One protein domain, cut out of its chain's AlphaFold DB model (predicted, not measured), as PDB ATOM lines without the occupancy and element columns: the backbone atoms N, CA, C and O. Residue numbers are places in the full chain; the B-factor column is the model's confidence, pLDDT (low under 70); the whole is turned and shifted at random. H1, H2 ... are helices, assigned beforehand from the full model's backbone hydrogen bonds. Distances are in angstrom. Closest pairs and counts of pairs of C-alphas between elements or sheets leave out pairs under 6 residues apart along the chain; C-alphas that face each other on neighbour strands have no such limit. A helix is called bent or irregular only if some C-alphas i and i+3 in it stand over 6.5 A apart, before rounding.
ATOM      1  N   GLU A  11     192.756 -50.198 243.145       91.62
ATOM      2  CA  GLU A  11     194.062 -49.522 243.088       91.62
ATOM      3  C   GLU A  11     194.676 -49.304 244.481       91.62
ATOM      4  O   GLU A  11     195.859 -49.561 244.701       91.62
ATOM      5  N   GLU A  12     193.871 -48.870 245.453       93.81
ATOM      6  CA  GLU A  12     194.320 -48.688 246.836       93.81
ATOM      7  C   GLU A  12     194.696 -50.009 247.499       93.81
ATOM      8  O   GLU A  12     195.674 -50.082 248.246       93.81
ATOM      9  N   THR A  13     193.916 -51.053 247.218       93.69
ATOM     10  CA  THR A  13     194.180 -52.402 247.710       93.69
ATOM     11  C   THR A  13     195.486 -52.925 247.128       93.69
ATOM     12  O   THR A  13     196.344 -53.364 247.889       93.69
ATOM     13  N   ASP A  14     195.685 -52.805 245.818       91.69
ATOM     14  CA  ASP A  14     196.893 -53.258 245.130       91.69
ATOM     15  C   ASP A  14     198.130 -52.501 245.623       91.69
ATOM     16  O   ASP A  14     199.155 -53.117 245.915       91.69
ATOM     17  N   ALA A  15     198.028 -51.182 245.824       93.19
ATOM     18  CA  ALA A  15     199.110 -50.379 246.387       93.19
ATOM     19  C   ALA A  15     199.485 -50.826 247.811       93.19
ATOM     20  O   ALA A  15     200.669 -50.953 248.131       93.19
ATOM     21  N   LEU A  16     198.492 -51.091 248.670       94.31
ATOM     22  CA  LEU A  16     198.727 -51.578 250.031       94.31
ATOM     23  C   LEU A  16     199.287 -53.007 250.042       94.31
ATOM     24  O   LEU A  16     200.171 -53.294 250.847       94.31
ATOM     25  N   VAL A  17     198.808 -53.890 249.160       93.25
ATOM     26  CA  VAL A  17     199.317 -55.262 249.011       93.25
ATOM     27  C   VAL A  17     200.765 -55.241 248.534       93.25
ATOM     28  O   VAL A  17     201.610 -55.887 249.153       93.25
ATOM     29  N   ALA A  18     201.079 -54.465 247.498       92.62
ATOM     30  CA  ALA A  18     202.435 -54.336 246.978       92.62
ATOM     31  C   ALA A  18     203.384 -53.769 248.045       92.62
ATOM     32  O   ALA A  18     204.471 -54.307 248.266       92.62
ATOM     33  N   PHE A  19     202.950 -52.732 248.770       94.44
ATOM     34  CA  PHE A  19     203.727 -52.157 249.867       94.44
ATOM     35  C   PHE A  19     203.951 -53.181 250.989       94.44
ATOM     36  O   PHE A  19     205.060 -53.328 251.507       94.44
ATOM     37  N   ALA A  20     202.910 -53.926 251.361       94.44
ATOM     38  CA  ALA A  20     202.997 -54.946 252.396       94.44
ATOM     39  C   ALA A  20     203.905 -56.115 252.009       94.44
ATOM     40  O   ALA A  20     204.685 -56.574 252.843       94.44
ATOM     41  N   ALA A  21     203.855 -56.556 250.752       92.56
ATOM     42  CA  ALA A  21     204.745 -57.583 250.225       92.56
ATOM     43  C   ALA A  21     206.214 -57.129 250.267       92.56
ATOM     44  O   ALA A  21     207.078 -57.889 250.699       92.56
ATOM     45  N   ALA A  22     206.490 -55.870 249.910       92.69
ATOM     46  CA  ALA A  22     207.842 -55.313 249.913       92.69
ATOM     47  C   ALA A  22     208.431 -55.118 251.324       92.69
ATOM     48  O   ALA A  22     209.642 -55.231 251.514       92.69
ATOM     49  N   HIS A  23     207.593 -54.820 252.322       93.50
ATOM     50  CA  HIS A  23     208.035 -54.449 253.674       93.50
ATOM     51  C   HIS A  23     207.742 -55.504 254.760       93.50
ATOM     52  O   HIS A  23     208.145 -55.344 255.919       93.50
ATOM     53  N   GLY A  24     207.066 -56.598 254.404       92.50
ATOM     54  CA  GLY A  24     206.790 -57.730 255.285       92.50
ATOM     55  C   GLY A  24     205.960 -57.354 256.516       92.50
ATOM     56  O   GLY A  24     205.180 -56.410 256.514       92.50
ATOM     57  N   ARG A  25     206.134 -58.079 257.630       92.38
ATOM     58  CA  ARG A  25     205.279 -57.952 258.836       92.38
ATOM     59  C   ARG A  25     205.213 -56.539 259.432       92.38
ATOM     60  O   ARG A  25     204.239 -56.210 260.101       92.38
ATOM     61  N   ARG A  26     206.239 -55.711 259.209       94.62
ATOM     62  CA  ARG A  26     206.328 -54.337 259.731       94.62
ATOM     63  C   ARG A  26     205.767 -53.286 258.775       94.62
ATOM     64  O   ARG A  26     205.893 -52.100 259.064       94.62
ATOM     65  N   TRP A  27     205.143 -53.691 257.670       95.81
ATOM     66  CA  TRP A  27     204.693 -52.768 256.631       95.81
ATOM     67  C   TRP A  27     203.818 -51.629 257.167       95.81
ATOM     68  O   TRP A  27     204.039 -50.485 256.795       95.81
ATOM     69  N   LYS A  28     202.898 -51.885 258.106       95.56
ATOM     70  CA  LYS A  28     202.060 -50.823 258.693       95.56
ATOM     71  C   LYS A  28     202.887 -49.766 259.432       95.56
ATOM     72  O   LYS A  28     202.688 -48.572 259.229       95.56
ATOM     73  N   ALA A  29     203.836 -50.209 260.258       95.94
ATOM     74  CA  ALA A  29     204.731 -49.314 260.990       95.94
ATOM     75  C   ALA A  29     205.607 -48.511 260.020       95.94
ATOM     76  O   ALA A  29     205.684 -47.295 260.124       95.94
ATOM     77  N   ILE A  30     206.182 -49.169 259.010       96.06
ATOM     78  CA  ILE A  30     207.018 -48.509 257.999       96.06
ATOM     79  C   ILE A  30     206.202 -47.481 257.202       96.06
ATOM     80  O   ILE A  30     206.655 -46.353 257.013       96.06
ATOM     81  N   LEU A  31     204.985 -47.824 256.771       95.88
ATOM     82  CA  LEU A  31     204.107 -46.906 256.050       95.88
ATOM     83  C   LEU A  31     203.810 -45.652 256.882       95.88
ATOM     84  O   LEU A  31     203.936 -44.536 256.381       95.88
ATOM     85  N   SER A  32     203.476 -45.831 258.161       95.56
ATOM     86  CA  SER A  32     203.158 -44.726 259.066       95.56
ATOM     87  C   SER A  32     204.386 -43.873 259.423       95.56
ATOM     88  O   SER A  32     204.391 -42.661 259.203       95.56
ATOM     89  N   GLU A  33     205.447 -44.498 259.932       95.25
ATOM     90  CA  GLU A  33     206.606 -43.824 260.533       95.25
ATOM     91  C   GLU A  33     207.609 -43.319 259.494       95.25
ATOM     92  O   GLU A  33     208.258 -42.295 259.694       95.25
ATOM     93  N   VAL A  34     207.759 -44.026 258.371       95.25
ATOM     94  CA  VAL A  34     208.769 -43.690 257.360       95.25
ATOM     95  C   VAL A  34     208.149 -42.891 256.226       95.25
ATOM     96  O   VAL A  34     208.696 -41.852 255.857       95.25
ATOM     97  N   TYR A  35     207.015 -43.331 255.679       95.12
ATOM     98  CA  TYR A  35     206.455 -42.728 254.466       95.12
ATOM     99  C   TYR A  35     205.471 -41.600 254.755       95.12
ATOM    100  O   TYR A  35     205.636 -40.495 254.238       95.12
ATOM    101  N   TRP A  36     204.477 -41.839 255.607       94.94
ATOM    102  CA  TRP A  36     203.479 -40.829 255.947       94.94
ATOM    103  C   TRP A  36     204.065 -39.690 256.771       94.94
ATOM    104  O   TRP A  36     203.838 -38.529 256.432       94.94
ATOM    105  N   TYR A  37     204.842 -40.003 257.811       93.75
ATOM    106  CA  TYR A  37     205.438 -38.982 258.673       93.75
ATOM    107  C   TYR A  37     206.409 -38.062 257.918       93.75
ATOM    108  O   TYR A  37     206.343 -36.847 258.073       93.75
ATOM    109  N   ASN A  38     207.251 -38.619 257.039       93.75
ATOM    110  CA  ASN A  38     208.284 -37.857 256.325       93.75
ATOM    111  C   ASN A  38     207.860 -37.401 254.917       93.75
ATOM    112  O   ASN A  38     208.719 -37.038 254.118       93.75
ATOM    113  N   ALA A  39     206.568 -37.480 254.573       91.75
ATOM    114  CA  ALA A  39     206.053 -37.148 253.238       91.75
ATOM    115  C   ALA A  39     206.784 -37.862 252.075       91.75
ATOM    116  O   ALA A  39     206.874 -37.340 250.964       91.75
ATOM    117  N   ARG A  40     207.318 -39.071 252.311       93.06
ATOM    118  CA  ARG A  40     208.043 -39.833 251.284       93.06
ATOM    119  C   ARG A  40     207.055 -40.547 250.376       93.06
ATOM    120  O   ARG A  40     206.092 -41.152 250.852       93.06
ATOM    121  N   LEU A  41     207.341 -40.539 249.077       91.25
ATOM    122  CA  LEU A  41     206.609 -41.320 248.086       91.25
ATOM    123  C   LEU A  41     207.322 -42.650 247.857       91.25
ATOM    124  O   LEU A  41     208.503 -42.683 247.512       91.25
ATOM    125  N   TRP A  42     206.601 -43.748 248.068       93.00
ATOM    126  CA  TRP A  42     207.072 -45.077 247.702       93.00
ATOM    127  C   TRP A  42     206.934 -45.310 246.189       93.00
ATOM    128  O   TRP A  42     206.040 -44.762 245.541       93.00
ATOM    129  N   SER A  43     207.839 -46.103 245.626       89.44
ATOM    130  CA  SER A  43     207.758 -46.628 244.261       89.44
ATOM    131  C   SER A  43     207.999 -48.128 244.333       89.44
ATOM    132  O   SER A  43     208.874 -48.560 245.089       89.44
ATOM    133  N   ASP A  44     207.205 -48.904 243.602       83.56
ATOM    134  CA  ASP A  44     207.375 -50.355 243.560       83.56
ATOM    135  C   ASP A  44     208.625 -50.756 242.749       83.56
ATOM    136  O   ASP A  44     209.323 -49.917 242.169       83.56
ATOM    137  N   SER A  45     208.921 -52.057 242.702       76.69
ATOM    138  CA  SER A  45     210.052 -52.616 241.945       76.69
ATOM    139  C   SER A  45     209.976 -52.375 240.434       76.69
ATOM    140  O   SER A  45     210.996 -52.464 239.756       76.69
ATOM    141  N   SER A  46     208.791 -52.067 239.911       77.88
ATOM    142  CA  SER A  46     208.542 -51.769 238.499       77.88
ATOM    143  C   SER A  46     208.665 -50.272 238.190       77.88
ATOM    144  O   SER A  46     208.508 -49.864 237.042       77.88
ATOM    145  N   GLY A  47     208.955 -49.442 239.199       75.19
ATOM    146  CA  GLY A  47     209.036 -47.989 239.068       75.19
ATOM    147  C   GLY A  47     207.677 -47.287 239.086       75.19
ATOM    148  O   GLY A  47     207.623 -46.074 238.861       75.19
ATOM    149  N   ASN A  48     206.582 -47.994 239.386       78.19
ATOM    150  CA  ASN A  48     205.268 -47.375 239.501       78.19
ATOM    151  C   ASN A  48     205.201 -46.534 240.776       78.19
ATOM    152  O   ASN A  48     205.462 -47.000 241.892       78.19
ATOM    153  N   ARG A  49     204.802 -45.271 240.621       75.75
ATOM    154  CA  ARG A  49     204.652 -44.316 241.725       75.75
ATOM    155  C   ARG A  49     203.307 -44.483 242.429       75.75
ATOM    156  O   ARG A  49     202.472 -43.590 242.406       75.75
ATOM    157  N   VAL A  50     203.126 -45.605 243.115       84.19
ATOM    158  CA  VAL A  50     201.935 -45.872 243.949       84.19
ATOM    159  C   VAL A  50     201.958 -45.129 245.298       84.19
ATOM    160  O   VAL A  50     200.996 -45.158 246.062       84.19
ATOM    161  N   GLY A  51     203.042 -44.405 245.605       85.00
ATOM    162  CA  GLY A  51     203.165 -43.604 246.823       85.00
ATOM    163  C   GLY A  51     202.106 -42.507 246.979       85.00
ATOM    164  O   GLY A  51     201.731 -42.201 248.109       85.00
ATOM    165  N   SER A  52     201.595 -41.929 245.886       90.69
ATOM    166  CA  SER A  52     200.520 -40.923 245.944       90.69
ATOM    167  C   SER A  52     199.211 -41.524 246.461       90.69
ATOM    168  O   SER A  52     198.566 -40.924 247.318       90.69
ATOM    169  N   VAL A  53     198.873 -42.737 246.014       94.19
ATOM    170  CA  VAL A  53     197.698 -43.501 246.463       94.19
ATOM    171  C   VAL A  53     197.781 -43.766 247.969       94.19
ATOM    172  O   VAL A  53     196.842 -43.492 248.714       94.19
ATOM    173  N   LEU A  54     198.953 -44.193 248.451       94.62
ATOM    174  CA  LEU A  54     199.190 -44.435 249.877       94.62
ATOM    175  C   LEU A  54     199.049 -43.172 250.741       94.62
ATOM    176  O   LEU A  54     198.594 -43.259 251.881       94.62
ATOM    177  N   HIS A  55     199.427 -41.996 250.235       94.75
ATOM    178  CA  HIS A  55     199.192 -40.723 250.932       94.75
ATOM    179  C   HIS A  55     197.730 -40.273 250.851       94.75
ATOM    180  O   HIS A  55     197.216 -39.722 251.823       94.75
ATOM    181  N   GLY A  56     197.034 -40.563 249.749       94.06
ATOM    182  CA  GLY A  56     195.586 -40.366 249.630       94.06
ATOM    183  C   GLY A  56     194.820 -41.094 250.736       94.06
ATOM    184  O   GLY A  56     194.028 -40.476 251.448       94.06
ATOM    185  N   LEU A  57     195.171 -42.360 250.983       94.56
ATOM    186  CA  LEU A  57     194.613 -43.167 252.072       94.56
ATOM    187  C   LEU A  57     194.809 -42.528 253.453       94.56
ATOM    188  O   LEU A  57     193.886 -42.503 254.268       94.56
ATOM    189  N   ARG A  58     195.995 -41.962 253.715       94.38
ATOM    190  CA  ARG A  58     196.262 -41.220 254.957       94.38
ATOM    191  C   ARG A  58     195.350 -40.003 255.084       94.38
ATOM    192  O   ARG A  58     194.824 -39.757 256.166       94.38
ATOM    193  N   ASN A  59     195.196 -39.231 254.013       93.69
ATOM    194  CA  ASN A  59     194.410 -37.998 254.031       93.69
ATOM    195  C   ASN A  59     192.918 -38.286 254.232       93.69
ATOM    196  O   ASN A  59     192.236 -37.561 254.959       93.69
ATOM    197  N   GLU A  60     192.422 -39.365 253.635       93.31
ATOM    198  CA  GLU A  60     191.013 -39.730 253.707       93.31
ATOM    199  C   GLU A  60     190.654 -40.424 255.029       93.31
ATOM    200  O   GLU A  60     189.728 -40.007 255.733       93.31
ATOM    201  N   PHE A  61     191.406 -41.462 255.404       91.62
ATOM    202  CA  PHE A  61     191.075 -42.316 256.545       91.62
ATOM    203  C   PHE A  61     191.803 -41.930 257.833       91.62
ATOM    204  O   PHE A  61     191.318 -42.195 258.933       91.62
ATOM    205  N   GLY A  62     192.919 -41.218 257.726       89.06
ATOM    206  CA  GLY A  62     193.757 -40.858 258.862       89.06
ATOM    207  C   GLY A  62     194.726 -41.971 259.276       89.06
ATOM    208  O   GLY A  62     194.615 -43.119 258.841       89.06
ATOM    209  N   PRO A  63     195.703 -41.645 260.137       86.06
ATOM    210  CA  PRO A  63     196.778 -42.567 260.492       86.06
ATOM    211  C   PRO A  63     196.330 -43.741 261.377       86.06
ATOM    212  O   PRO A  63     196.895 -44.827 261.267       86.06
ATOM    213  N   THR A  64     195.313 -43.559 262.226       90.25
ATOM    214  CA  THR A  64     194.813 -44.610 263.135       90.25
ATOM    215  C   THR A  64     194.077 -45.726 262.391       90.25
ATOM    216  O   THR A  64     194.194 -46.896 262.756       90.25
ATOM    217  N   TRP A  65     193.413 -45.405 261.272       93.75
ATOM    218  CA  TRP A  65     192.734 -46.382 260.414       93.75
ATOM    219  C   TRP A  65     193.648 -47.531 259.974       93.75
ATOM    220  O   TRP A  65     193.210 -48.683 259.914       93.75
ATOM    221  N   LEU A  66     194.924 -47.240 259.702       94.62
ATOM    222  CA  LEU A  66     195.892 -48.240 259.254       94.62
ATOM    223  C   LEU A  66     196.033 -49.402 260.249       94.62
ATOM    224  O   LEU A  66     196.186 -50.561 259.853       94.62
ATOM    225  N   PHE A  67     195.973 -49.109 261.544       92.88
ATOM    226  CA  PHE A  67     196.146 -50.104 262.596       92.88
ATOM    227  C   PHE A  67     194.816 -50.749 262.979       92.88
ATOM    228  O   PHE A  67     194.736 -51.977 263.018       92.88
ATOM    229  N   ASP A  68     193.773 -49.938 263.145       91.19
ATOM    230  CA  ASP A  68     192.505 -50.379 263.730       91.19
ATOM    231  C   ASP A  68     191.573 -51.056 262.712       91.19
ATOM    232  O   ASP A  68     190.774 -51.927 263.062       91.19
ATOM    233  N   HIS A  69     191.669 -50.673 261.435       90.69
ATOM    234  CA  HIS A  69     190.664 -51.023 260.427       90.69
ATOM    235  C   HIS A  69     191.234 -51.577 259.120       90.69
ATOM    236  O   HIS A  69     190.557 -52.372 258.466       90.69
ATOM    237  N   CYS A  70     192.452 -51.201 258.727       91.25
ATOM    238  CA  CYS A  70     193.038 -51.669 257.476       91.25
ATOM    239  C   CYS A  70     193.306 -53.182 257.523       91.25
ATOM    240  O   CYS A  70     194.126 -53.674 258.312       91.25
TER     241      CYS A  70
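AT A GLANCE: This is residues 11 to 70 of the 77 residues of an uncharacterized protein of Neorhizobium sp. S3-V5DH (UniProt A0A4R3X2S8). A long helix, H1, is folded at residues 23 and 24 into a V of two arms, H1a and H1b, and a second helix, H2, crosses the open end of the V, with the first residues of H1a on it and the last residue of H1b close to it. A short third helix, H3, is near the first half of H1b, and the loop of residues 37 to 50, which joins the V to H2, reaches to the opposite end of the longest axis from H3. The printed part has 60 residues with three named helices, in the order H1, H2, H3, and no named strand; the class is all helix. The whole is compact, with a radius of gyration of the C-alphas of 10.3 A, and its outline is rounded, with spans of 29 by 22 by 22 A.

IN THESE COORDINATES: The printed part begins with H1, residues 11 to 36, which was assigned as one helix by its hydrogen bonds. It is bent: C-alphas 22 and 25 are 9.7 A apart, where about 5 A is found in a regular helix. Its first arm, H1a, runs from Glu 11, with its C-alpha at (194.062, -49.522, 243.088), to Ala 22, 16.4 A from first to last C-alpha. Residues 23 and 24 belong to neither arm. The second arm, H1b, runs from Arg 25 to Trp 36 over 17.5 A, and its last C-alpha is at (203.479, -40.829, 255.947). H1b is itself irregular, with C-alphas 25 and 28 7.8 A apart, and its line is a rough one. Residues 37 to 50 hold no named element. H2 follows with residues 51 to 61, Gly 51 to Phe 61, 15.6 A long. H3 is residues 65 to 68, Trp 65 to Asp 68, 5.2 A long, and it ends with C-alpha 68 at (192.505, -50.379, 263.730). Residues 69 and 70 come after it.

HOW THE PARTS SIT: H1a and H1b touch only at the corner by their link, and only just, with 3 pairs of C-alphas within 8 A. H1a touches H1b with residues 19 to 20 alone, and H1b touches H1a with residues 27 to 28 alone; the closest C-alphas, those of Ala 20 and Trp 27, are 5.1 A apart. The two arms run opposite ways at a steep tilt of 64 degrees. H1a touches H2 with its residues 11 to 16 alone; the closest C-alphas, those of Glu 12 and Val 53, are 6.2 A apart. H1a and H2 stand at a steep tilt of 66 degrees and run opposite ways. H1b and H2 are close but not clearly touching, about perpendicular at 87 degrees, with the closest C-alphas, those of Trp 36 and His 55, 6.6 A apart. H1b and H3 are also close but not clearly touching, and their closest C-alphas, those of Lys 28 and Leu 66, are 6.7 A apart. H2 and H3 meet only through their link, and H1a and H3 are apart. In H1a and H2 every pair of O of residue i and N of residue i+4 is within hydrogen-bond range, and in H1b 6 of 8 are. H3 is too short for such a pair, and its one pair of O i and N i+3 is not within range.

THE WHOLE: The two C-alphas farthest apart are those of Ser 46 in the loop and Asp 68 in H3, 29.9 A. The C-alphas of Glu 11 and Cys 70, the first and last printed, are 14.6 A apart. The link from H1 to H2, residues 37 to 50, is long, and its C-alphas lie 8 to 16 A from the mean of the C-alphas; the link from H2 to H3, 3 residues, is tight. The printed part has no cut. The mean pLDDT of the printed part of this model is 91.4, and no printed residue is under 70.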